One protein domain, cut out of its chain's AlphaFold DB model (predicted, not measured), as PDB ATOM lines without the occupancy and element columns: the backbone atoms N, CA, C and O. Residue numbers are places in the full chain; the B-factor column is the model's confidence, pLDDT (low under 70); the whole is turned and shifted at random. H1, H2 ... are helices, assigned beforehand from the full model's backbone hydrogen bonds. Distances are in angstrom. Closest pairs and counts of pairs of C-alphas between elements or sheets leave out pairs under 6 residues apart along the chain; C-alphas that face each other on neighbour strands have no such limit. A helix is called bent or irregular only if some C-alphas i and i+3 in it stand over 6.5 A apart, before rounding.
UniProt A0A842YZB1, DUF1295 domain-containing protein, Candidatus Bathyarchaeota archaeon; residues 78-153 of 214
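AT A GLANCE: This is residues 78 to 153 of the 214 residues of the protein "DUF1295 domain-containing protein" of Candidatus Bathyarchaeota archaeon (UniProt A0A842YZB1). What shape does the printed part make? A helical hairpin, H2 and H3, is joined at its open end by the long helix H4, which makes a V-like corner with H2 and sticks out as a lone arm with its residues 136 to 143 and 146 to 151, and residue 152 after H4 stands free as well. Before the hairpin come a loop of residues 78 to 91, with no named element, and the short helix H1. How is it made up, and how large is it? The printed part has 76 residues with four named helices, H1, H2, H3 and H4 in chain order, and no named strand; its class is all helix. It is loose, with a radius of gyration of the C-alphas of 15.5 A, and flat, spanning 47 by 33 by 16 A.

IN THESE COORDINATES: Where does the first helix begin? After residues 78 to 91, H1 holds residues 92 to 95, with C-alpha 92 at (111.921, -6.924, 11.940). Which helices follow? H2, residues 97 to 113, is 25.1 A long, and H3, residues 117 to 126, is 14.2 A long. Where does the last helix end? H4, residues 129 to 151, is 32.0 A long and ends with C-alpha 151 at (116.754, -37.591, -7.437).

HOW THE PARTS SIT: How does H1 stand to the rest? H1 and H2 meet only through their link, while H1 is apart from H3 and from H4. What does H2 touch? H2 touches H3 with residues 109 to 113 alone, closest at the C-alphas of Ser 113 and Ala 119, 5.6 A apart; the two form a hairpin, opposite ways at a shallow tilt of 4 degrees. With residues 99 to 103 alone it touches residues 131 to 135 of H4, closest at the C-alphas of Leu 103 and Ile 131, 6.0 A apart, the same way at a tilt of 67 degrees, only just steep. How do H3 and H4 stand? They are close but not clearly touching: their closest C-alphas, those of Tyr 124 and Ser 132, are 7.4 A apart. What do the backbones show? Every O i to N i+4 pair is within hydrogen-bond range in H3 and H4, against 7 of 13 in H2, and H1 is too short for such a pair. H2 is irregular, with C-alphas 98 and 101 7.2 A apart, and has a kink of 45 degrees near residue 107.

THE WHOLE: How far does it reach? The two C-alphas farthest apart, those of Asn 84 and Arg 152, are 47.4 A apart. Is it continuous? The printed part has no cut, and the three links between its helices are tight. Where is confidence low? The mean pLDDT of the printed part is 87.3, and residues 78 to 80 are under 70.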
ATOM      1  N   MET A  78     116.694   5.301  -1.015       52.53
ATOM      2  CA  MET A  78     115.930   4.494  -0.047       52.53
ATOM      3  C   MET A  78     116.093   2.958  -0.079       52.53
ATOM      4  O   MET A  78     115.275   2.259   0.508       52.53
ATOM      5  N   ALA A  79     117.129   2.396  -0.706       60.88
ATOM      6  CA  ALA A  79     117.284   0.941  -0.763       60.88
ATOM      7  C   ALA A  79     117.658   0.341   0.602       60.88
ATOM      8  O   ALA A  79     117.432  -0.840   0.839       60.88
ATOM      9  N   LEU A  80     118.219   1.152   1.506       68.56
ATOM     10  CA  LEU A  80     118.596   0.748   2.856       68.56
ATOM     11  C   LEU A  80     117.943   1.681   3.886       68.56
ATOM     12  O   LEU A  80     117.990   2.903   3.707       68.56
ATOM     13  N   PRO A  81     117.356   1.140   4.967       71.00
ATOM     14  CA  PRO A  81     116.830   1.957   6.051       71.00
ATOM     15  C   PRO A  81     117.976   2.677   6.782       71.00
ATOM     16  O   PRO A  81     119.077   2.146   6.930       71.00
ATOM     17  N   SER A  82     117.718   3.898   7.255       72.19
ATOM     18  CA  SER A  82     118.615   4.603   8.177       72.19
ATOM     19  C   SER A  82     118.517   3.916   9.536       72.19
ATOM     20  O   SER A  82     117.549   4.107  10.266       72.19
ATOM     21  N   VAL A  83     119.502   3.074   9.845       75.06
ATOM     22  CA  VAL A  83     119.577   2.377  11.127       75.06
ATOM     23  C   VAL A  83     120.695   2.998  11.953       75.06
ATOM     24  O   VAL A  83     121.850   3.004  11.524       75.06
ATOM     25  N   ASN A  84     120.353   3.556  13.115       80.25
ATOM     26  CA  ASN A  84     121.297   4.338  13.921       80.25
ATOM     27  C   ASN A  84     121.902   3.521  15.070       80.25
ATOM     28  O   ASN A  84     122.913   3.922  15.647       80.25
ATOM     29  N   SER A  85     121.321   2.361  15.394       86.69
ATOM     30  CA  SER A  85     121.831   1.456  16.428       86.69
ATOM     31  C   SER A  85     121.746  -0.019  16.025       86.69
ATOM     32  O   SER A  85     120.926  -0.413  15.201       86.69
ATOM     33  N   LEU A  86     122.577  -0.866  16.643       82.88
ATOM     34  CA  LEU A  86     122.588  -2.311  16.375       82.88
ATOM     35  C   LEU A  86     121.275  -3.009  16.756       82.88
ATOM     36  O   LEU A  86     120.925  -4.008  16.137       82.88
ATOM     37  N   GLN A  87     120.554  -2.501  17.758       85.69
ATOM     38  CA  GLN A  87     119.259  -3.059  18.159       85.69
ATOM     39  C   GLN A  87     118.207  -2.850  17.072       85.69
ATOM     40  O   GLN A  87     117.476  -3.774  16.743       85.69
ATOM     41  N   GLU A  88     118.215  -1.687  16.429       83.06
ATOM     42  CA  GLU A  88     117.305  -1.414  15.318       83.06
ATOM     43  C   GLU A  88     117.597  -2.283  14.086       83.06
ATOM     44  O   GLU A  88     116.684  -2.547  13.310       83.06
ATOM     45  N   CYS A  89     118.831  -2.783  13.924       81.38
ATOM     46  CA  CYS A  89     119.159  -3.761  12.879       81.38
ATOM     47  C   CYS A  89     118.522  -5.138  13.130       81.38
ATOM     48  O   CYS A  89     118.411  -5.927  12.195       81.38
ATOM     49  N   ALA A  90     118.157  -5.455  14.375       84.75
ATOM     50  CA  ALA A  90     117.504  -6.713  14.734       84.75
ATOM     51  C   ALA A  90     115.967  -6.603  14.728       84.75
ATOM     52  O   ALA A  90     115.283  -7.626  14.739       84.75
ATOM     53  N   ASP A  91     115.421  -5.383  14.678       89.38
ATOM     54  CA  ASP A  91     113.980  -5.143  14.650       89.38
ATOM     55  C   ASP A  91     113.403  -5.444  13.259       89.38
ATOM     56  O   ASP A  91     113.635  -4.720  12.283       89.38
ATOM     57  N   TYR A  92     112.581  -6.492  13.176       87.50
ATOM     58  CA  TYR A  92     111.921  -6.924  11.940       87.50
ATOM     59  C   TYR A  92     111.099  -5.805  11.281       87.50
ATOM     60  O   TYR A  92     111.221  -5.570  10.076       87.50
ATOM     61  N   SER A  93     110.320  -5.068  12.077       88.12
ATOM     62  CA  SER A  93     109.446  -3.997  11.586       88.12
ATOM     63  C   SER A  93     110.198  -2.804  10.997       88.12
ATOM     64  O   SER A  93     109.633  -2.040  10.220       88.12
ATOM     65  N   LYS A  94     111.482  -2.641  11.335       85.00
ATOM     66  CA  LYS A  94     112.338  -1.576  10.790       85.00
ATOM     67  C   LYS A  94     113.152  -2.033   9.581       85.00
ATOM     68  O   LYS A  94     113.485  -1.215   8.727       85.00
ATOM     69  N   THR A  95     113.491  -3.320   9.511       85.38
ATOM     70  CA  THR A  95     114.484  -3.836   8.556       85.38
ATOM     71  C   THR A  95     113.896  -4.646   7.413       85.38
ATOM     72  O   THR A  95     114.415  -4.558   6.302       85.38
ATOM     73  N   VAL A  96     112.826  -5.409   7.649       87.44
ATOM     74  CA  VAL A  96     112.269  -6.349   6.664       87.44
ATOM     75  C   VAL A  96     110.859  -5.956   6.252       87.44
ATOM     76  O   VAL A  96     110.580  -5.871   5.056       87.44
ATOM     77  N   GLU A  97     109.986  -5.673   7.222       89.12
ATOM     78  CA  GLU A  97     108.565  -5.377   6.985       89.12
ATOM     79  C   GLU A  97     108.321  -4.285   5.924       89.12
ATOM     80  O   GLU A  97     107.524  -4.530   5.017       89.12
ATOM     81  N   PRO A  98     109.041  -3.141   5.925       88.19
ATOM     82  CA  PRO A  98     108.804  -2.077   4.946       88.19
ATOM     83  C   PRO A  98     109.142  -2.481   3.507       88.19
ATOM     84  O   PRO A  98     108.645  -1.879   2.557       88.19
ATOM     85  N   PHE A  99     109.999  -3.489   3.336       88.00
ATOM     86  CA  PHE A  99     110.505  -3.923   2.036       88.00
ATOM     87  C   PHE A  99     109.811  -5.191   1.521       88.00
ATOM     88  O   PHE A  99     110.041  -5.582   0.379       88.00
ATOM     89  N   LEU A 100     108.922  -5.810   2.308       88.00
ATOM     90  CA  LEU A 100     108.134  -6.964   1.864       88.00
ATOM     91  C   LEU A 100     107.316  -6.716   0.587       88.00
ATOM     92  O   LEU A 100     107.308  -7.607  -0.261       88.00
ATOM     93  N   PRO A 101     106.660  -5.554   0.385       89.56
ATOM     94  CA  PRO A 101     105.936  -5.293  -0.859       89.56
ATOM     95  C   PRO A 101     106.833  -5.407  -2.098       89.56
ATOM     96  O   PRO A 101     106.425  -5.992  -3.098       89.56
ATOM     97  N   GLN A 102     108.097  -4.972  -1.993       88.12
ATOM     98  CA  GLN A 102     109.065  -5.079  -3.091       88.12
ATOM     99  C   GLN A 102     109.302  -6.535  -3.504       88.12
ATOM    100  O   GLN A 102     109.513  -6.795  -4.682       88.12
ATOM    101  N   LEU A 103     109.242  -7.486  -2.564       88.81
ATOM    102  CA  LEU A 103     109.402  -8.912  -2.859       88.81
ATOM    103  C   LEU A 103     108.245  -9.459  -3.707       88.81
ATOM    104  O   LEU A 103     108.479 -10.293  -4.578       88.81
ATOM    105  N   TYR A 104     107.016  -8.997  -3.464       90.00
ATOM    106  CA  TYR A 104     105.831  -9.447  -4.201       90.00
ATOM    107  C   TYR A 104     105.754  -8.856  -5.612       90.00
ATOM    108  O   TYR A 104     105.288  -9.533  -6.529       90.00
ATOM    109  N   ASP A 105     106.250  -7.632  -5.801       90.50
ATOM    110  CA  ASP A 105     106.253  -6.969  -7.109       90.50
ATOM    111  C   ASP A 105     107.412  -7.433  -8.014       90.50
ATOM    112  O   ASP A 105     107.320  -7.366  -9.245       90.50
ATOM    113  N   LEU A 106     108.491  -7.950  -7.416       88.88
ATOM    114  CA  LEU A 106     109.733  -8.334  -8.096       88.88
ATOM    115  C   LEU A 106     109.550  -9.339  -9.244       88.88
ATOM    116  O   LEU A 106     110.115  -9.105 -10.312       88.88
ATOM    117  N   PRO A 107     108.767 -10.431  -9.106       90.06
ATOM    118  CA  PRO A 107     108.576 -11.396 -10.187       90.06
ATOM    119  C   PRO A 107     107.976 -10.760 -11.441       90.06
ATOM    120  O   PRO A 107     108.386 -11.083 -12.554       90.06
ATOM    121  N   ARG A 108     107.034  -9.825 -11.267       91.50
ATOM    122  CA  ARG A 108     106.409  -9.110 -12.382       91.50
ATOM    123  C   ARG A 108     107.406  -8.172 -13.056       91.50
ATOM    124  O   ARG A 108     107.576  -8.242 -14.267       91.50
ATOM    125  N   GLN A 109     108.115  -7.365 -12.269       90.12
ATOM    126  CA  GLN A 109     109.130  -6.438 -12.785       90.12
ATOM    127  C   GLN A 109     110.273  -7.171 -13.505       90.12
ATOM    128  O   GLN A 109     110.787  -6.683 -14.513       90.12
ATOM    129  N   LEU A 110     110.640  -8.362 -13.021       90.19
ATOM    130  CA  LEU A 110     111.643  -9.218 -13.645       90.19
ATOM    131  C   LEU A 110     111.182  -9.732 -15.013       90.19
ATOM    132  O   LEU A 110     111.975  -9.720 -15.949       90.19
ATOM    133  N   LEU A 111     109.919 -10.155 -15.141       91.81
ATOM    134  CA  LEU A 111     109.342 -10.588 -16.419       91.81
ATOM    135  C   LEU A 111     109.283  -9.437 -17.428       91.81
ATOM    136  O   LEU A 111     109.680  -9.619 -18.579       91.81
ATOM    137  N   ASP A 112     108.863  -8.255 -16.979       90.81
ATOM    138  CA  ASP A 112     108.765  -7.057 -17.821       90.81
ATOM    139  C   ASP A 112     110.153  -6.577 -18.296       90.81
ATOM    140  O   ASP A 112     110.305  -6.096 -19.418       90.81
ATOM    141  N   SER A 113     111.186  -6.763 -17.467       89.69
ATOM    142  CA  SER A 113     112.555  -6.299 -17.736       89.69
ATOM    143  C   SER A 113     113.479  -7.377 -18.312       89.69
ATOM    144  O   SER A 113     114.626  -7.079 -18.635       89.69
ATOM    145  N   PHE A 114     113.025  -8.626 -18.473       89.62
ATOM    146  CA  PHE A 114     113.894  -9.772 -18.794       89.62
ATOM    147  C   PHE A 114     114.704  -9.607 -20.093       89.62
ATOM    148  O   PHE A 114     115.810 -10.136 -20.211       89.62
ATOM    149  N   SER A 115     114.171  -8.865 -21.068       90.56
ATOM    150  CA  SER A 115     114.832  -8.651 -22.364       90.56
ATOM    151  C   SER A 115     115.889  -7.538 -22.343       90.56
ATOM    152  O   SER A 115     116.742  -7.500 -23.231       90.56
ATOM    153  N   ASP A 116     115.864  -6.648 -21.344       91.62
ATOM    154  CA  ASP A 116     116.771  -5.503 -21.246       91.62
ATOM    155  C   ASP A 116     117.732  -5.648 -20.057       91.62
ATOM    156  O   ASP A 116     117.369  -5.539 -18.886       91.62
ATOM    157  N   ARG A 117     119.017  -5.841 -20.371       89.12
ATOM    158  CA  ARG A 117     120.076  -5.965 -19.359       89.12
ATOM    159  C   ARG A 117     120.248  -4.688 -18.535       89.12
ATOM    160  O   ARG A 117     120.623  -4.785 -17.368       89.12
ATOM    161  N   GLY A 118     120.019  -3.516 -19.132       88.38
ATOM    162  CA  GLY A 118     120.095  -2.231 -18.439       88.38
ATOM    163  C   GLY A 118     118.995  -2.112 -17.391       88.38
ATOM    164  O   GLY A 118     119.290  -1.826 -16.230       88.38
ATOM    165  N   ALA A 119     117.760  -2.441 -17.776       86.50
ATOM    166  CA  ALA A 119     116.614  -2.485 -16.871       86.50
ATOM    167  C   ALA A 119     116.801  -3.504 -15.734       86.50
ATOM    168  O   ALA A 119     116.513  -3.189 -14.584       86.50
ATOM    169  N   LEU A 120     117.359  -4.690 -16.011       89.12
ATOM    170  CA  LEU A 120     117.664  -5.684 -14.970       89.12
ATOM    171  C   LEU A 120     118.710  -5.194 -13.966       89.12
ATOM    172  O   LEU A 120     118.559  -5.403 -12.762       89.12
ATOM    173  N   LEU A 121     119.775  -4.549 -14.449       89.44
ATOM    174  CA  LEU A 121     120.795  -3.980 -13.572       89.44
ATOM    175  C   LEU A 121     120.205  -2.856 -12.716       89.44
ATOM    176  O   LEU A 121     120.489  -2.786 -11.524       89.44
ATOM    177  N   GLN A 122     119.370  -2.003 -13.305       89.00
ATOM    178  CA  GLN A 122     118.692  -0.942 -12.573       89.00
ATOM    179  C   GLN A 122     117.746  -1.514 -11.509       89.00
ATOM    180  O   GLN A 122     117.849  -1.127 -10.348       89.00
ATOM    181  N   LEU A 123     116.921  -2.502 -11.864       89.88
ATOM    182  CA  LEU A 123     116.038  -3.213 -10.939       89.88
ATOM    183  C   LEU A 123     116.820  -3.830  -9.768       89.88
ATOM    184  O   LEU A 123     116.415  -3.714  -8.612       89.88
ATOM    185  N   TYR A 124     117.973  -4.442 -10.050       89.75
ATOM    186  CA  TYR A 124     118.862  -4.998  -9.026       89.75
ATOM    187  C   TYR A 124     119.404  -3.936  -8.058       89.75
ATOM    188  O   TYR A 124     119.501  -4.195  -6.858       89.75
ATOM    189  N   LEU A 125     119.757  -2.745  -8.555       89.12
ATOM    190  CA  LEU A 125     120.296  -1.656  -7.729       89.12
ATOM    191  C   LEU A 125     119.220  -0.902  -6.945       89.12
ATOM    192  O   LEU A 125     119.501  -0.418  -5.849       89.12
ATOM    193  N   GLU A 126     118.007  -0.809  -7.485       88.44
ATOM    194  CA  GLU A 126     116.864  -0.176  -6.820       88.44
ATOM    195  C   GLU A 126     116.243  -1.077  -5.745       88.44
ATOM    196  O   GLU A 126     115.693  -0.583  -4.759       88.44
ATOM    197  N   THR A 127     116.374  -2.397  -5.889       89.50
ATOM    198  CA  THR A 127     115.889  -3.363  -4.900       89.50
ATOM    199  C   THR A 127     116.811  -3.410  -3.682       89.50
ATOM    200  O   THR A 127     118.039  -3.455  -3.800       89.50
ATOM    201  N   ASN A 128     116.220  -3.491  -2.485       90.00
ATOM    202  CA  ASN A 128     116.977  -3.761  -1.267       90.00
ATOM    203  C   ASN A 128     117.768  -5.090  -1.404       90.00
ATOM    204  O   ASN A 128     117.188  -6.134  -1.740       90.00
ATOM    205  N   PRO A 129     119.083  -5.109  -1.115       89.94
ATOM    206  CA  PRO A 129     119.914  -6.296  -1.308       89.94
ATOM    207  C   PRO A 129     119.442  -7.495  -0.477       89.94
ATOM    208  O   PRO A 129     119.614  -8.635  -0.907       89.94
ATOM    209  N   PHE A 130     118.798  -7.264   0.670       90.00
ATOM    210  CA  PHE A 130     118.184  -8.321   1.471       90.00
ATOM    211  C   PHE A 130     116.996  -8.972   0.753       90.00
ATOM    212  O   PHE A 130     116.904 -10.196   0.702       90.00
ATOM    213  N   ILE A 131     116.124  -8.171   0.136       91.69
ATOM    214  CA  ILE A 131     114.958  -8.671  -0.605       91.69
ATOM    215  C   ILE A 131     115.388  -9.465  -1.835       91.69
ATOM    216  O   ILE A 131     114.876 -10.559  -2.057       91.69
ATOM    217  N   SER A 132     116.379  -8.982  -2.586       91.44
ATOM    218  CA  SER A 132     116.934  -9.741  -3.717       91.44
ATOM    219  C   SER A 132     117.555 -11.082  -3.287       91.44
ATOM    220  O   SER A 132     117.352 -12.095  -3.956       91.44
ATOM    221  N   ALA A 133     118.234 -11.132  -2.133       92.12
ATOM    222  CA  ALA A 133     118.756 -12.376  -1.566       92.12
ATOM    223  C   ALA A 133     117.627 -13.312  -1.098       92.12
ATOM    224  O   ALA A 133     117.712 -14.527  -1.289       92.12
ATOM    225  N   GLY A 134     116.551 -12.763  -0.529       92.44
ATOM    226  CA  GLY A 134     115.343 -13.507  -0.167       92.44
ATOM    227  C   GLY A 134     114.633 -14.102  -1.386       92.44
ATOM    228  O   GLY A 134     114.337 -15.295  -1.397       92.44
ATOM    229  N   ALA A 135     114.444 -13.318  -2.450       92.31
ATOM    230  CA  ALA A 135     113.900 -13.792  -3.724       92.31
ATOM    231  C   ALA A 135     114.760 -14.919  -4.315       92.31
ATOM    232  O   ALA A 135     114.238 -15.956  -4.729       92.31
ATOM    233  N   PHE A 136     116.086 -14.756  -4.284       92.56
ATOM    234  CA  PHE A 136     117.021 -15.799  -4.700       92.56
ATOM    235  C   PHE A 136     116.913 -17.057  -3.828       92.56
ATOM    236  O   PHE A 136     116.938 -18.164  -4.358       92.56
ATOM    237  N   SER A 137     116.725 -16.908  -2.514       93.12
ATOM    238  CA  SER A 137     116.545 -18.029  -1.579       93.12
ATOM    239  C   SER A 137     115.274 -18.822  -1.881       93.12
ATOM    240  O   SER A 137     115.306 -20.050  -1.874       93.12
ATOM    241  N   LEU A 138     114.169 -18.134  -2.185       93.25
ATOM    242  CA  LEU A 138     112.906 -18.763  -2.586       93.25
ATOM    243  C   LEU A 138     113.060 -19.528  -3.904       93.25
ATOM    244  O   LEU A 138     112.640 -20.681  -3.996       93.25
ATOM    245  N   LEU A 139     113.729 -18.928  -4.892       92.25
ATOM    246  CA  LEU A 139     114.045 -19.600  -6.152       92.25
ATOM    247  C   LEU A 139     114.877 -20.866  -5.907       92.25
ATOM    248  O   LEU A 139     114.552 -21.933  -6.429       92.25
ATOM    249  N   LEU A 140     115.924 -20.767  -5.087       91.12
ATOM    250  CA  LEU A 140     116.785 -21.898  -4.752       91.12
ATOM    251  C   LEU A 140     116.036 -22.989  -3.988       91.12
ATOM    252  O   LEU A 140     116.265 -24.166  -4.249       91.12
ATOM    253  N   ALA A 141     115.119 -22.620  -3.092       91.94
ATOM    254  CA  ALA A 141     114.262 -23.570  -2.394       91.94
ATOM    255  C   ALA A 141     113.397 -24.365  -3.383       91.94
ATOM    256  O   ALA A 141     113.353 -25.591  -3.294       91.94
ATOM    257  N   CYS A 142     112.784 -23.702  -4.371       92.25
ATOM    258  CA  CYS A 142     112.047 -24.383  -5.437       92.25
ATOM    259  C   CYS A 142     112.952 -25.308  -6.264       92.25
ATOM    260  O   CYS A 142     112.589 -26.456  -6.516       92.25
ATOM    261  N   VAL A 143     114.146 -24.844  -6.650       91.25
ATOM    262  CA  VAL A 143     115.114 -25.649  -7.417       91.25
ATOM    263  C   VAL A 143     115.558 -26.881  -6.628       91.25
ATOM    264  O   VAL A 143     115.557 -27.985  -7.172       91.25
ATOM    265  N   PHE A 144     115.908 -26.724  -5.351       90.12
ATOM    266  CA  PHE A 144     116.312 -27.840  -4.499       90.12
ATOM    267  C   PHE A 144     115.163 -28.794  -4.210       90.12
ATOM    268  O   PHE A 144     115.397 -29.997  -4.183       90.12
ATOM    269  N   PHE A 145     113.939 -28.293  -4.059       90.81
ATOM    270  CA  PHE A 145     112.756 -29.131  -3.911       90.81
ATOM    271  C   PHE A 145     112.539 -30.013  -5.149       90.81
ATOM    272  O   PHE A 145     112.459 -31.234  -5.031       90.81
ATOM    273  N   VAL A 146     112.546 -29.420  -6.348       92.19
ATOM    274  CA  VAL A 146     112.407 -30.169  -7.608       92.19
ATOM    275  C   VAL A 146     113.565 -31.153  -7.789       92.19
ATOM    276  O   VAL A 146     113.347 -32.316  -8.118       92.19
ATOM    277  N   ALA A 147     114.804 -30.725  -7.536       88.12
ATOM    278  CA  ALA A 147     115.971 -31.595  -7.642       88.12
ATOM    279  C   ALA A 147     115.935 -32.752  -6.631       88.12
ATOM    280  O   ALA A 147     116.364 -33.858  -6.967       88.12
ATOM    281  N   ALA A 148     115.439 -32.517  -5.415       87.75
ATOM    282  CA  ALA A 148     115.287 -33.546  -4.395       87.75
ATOM    283  C   ALA A 148     114.233 -34.577  -4.800       87.75
ATOM    284  O   ALA A 148     114.495 -35.770  -4.667       87.75
ATOM    285  N   GLU A 149     113.102 -34.139  -5.359       91.94
ATOM    286  CA  GLU A 149     112.039 -35.034  -5.828       91.94
ATOM    287  C   GLU A 149     112.507 -35.889  -7.015       91.94
ATOM    288  O   GLU A 149     112.343 -37.109  -7.018       91.94
ATOM    289  N   LEU A 150     113.185 -35.271  -7.991       91.38
ATOM    290  CA  LEU A 150     113.715 -35.972  -9.165       91.38
ATOM    291  C   LEU A 150     114.788 -37.009  -8.804       91.38
ATOM    292  O   LEU A 150     114.812 -38.094  -9.379       91.38
ATOM    293  N   ASN A 151     115.675 -36.689  -7.858       86.62
ATOM    294  CA  ASN A 151     116.754 -37.591  -7.437       86.62
ATOM    295  C   ASN A 151     116.359 -38.507  -6.268       86.62
ATOM    296  O   ASN A 151     117.163 -39.349  -5.867       86.62
ATOM    297  N   ARG A 152     115.168 -38.312  -5.681       87.19
ATOM    298  CA  ARG A 152     114.738 -38.896  -4.396       87.19
ATOM    299  C   ARG A 152     115.802 -38.799  -3.299       87.19
ATOM    300  O   ARG A 152     115.959 -39.704  -2.483       87.19
ATOM    301  N   ASN A 153     116.547 -37.697  -3.296       83.62
ATOM    302  CA  ASN A 153     117.589 -37.436  -2.317       83.62
ATOM    303  C   ASN A 153     117.436 -36.026  -1.747       83.62
ATOM    304  O   ASN A 153     117.700 -35.030  -2.421       83.62
TER     305      ASN A 153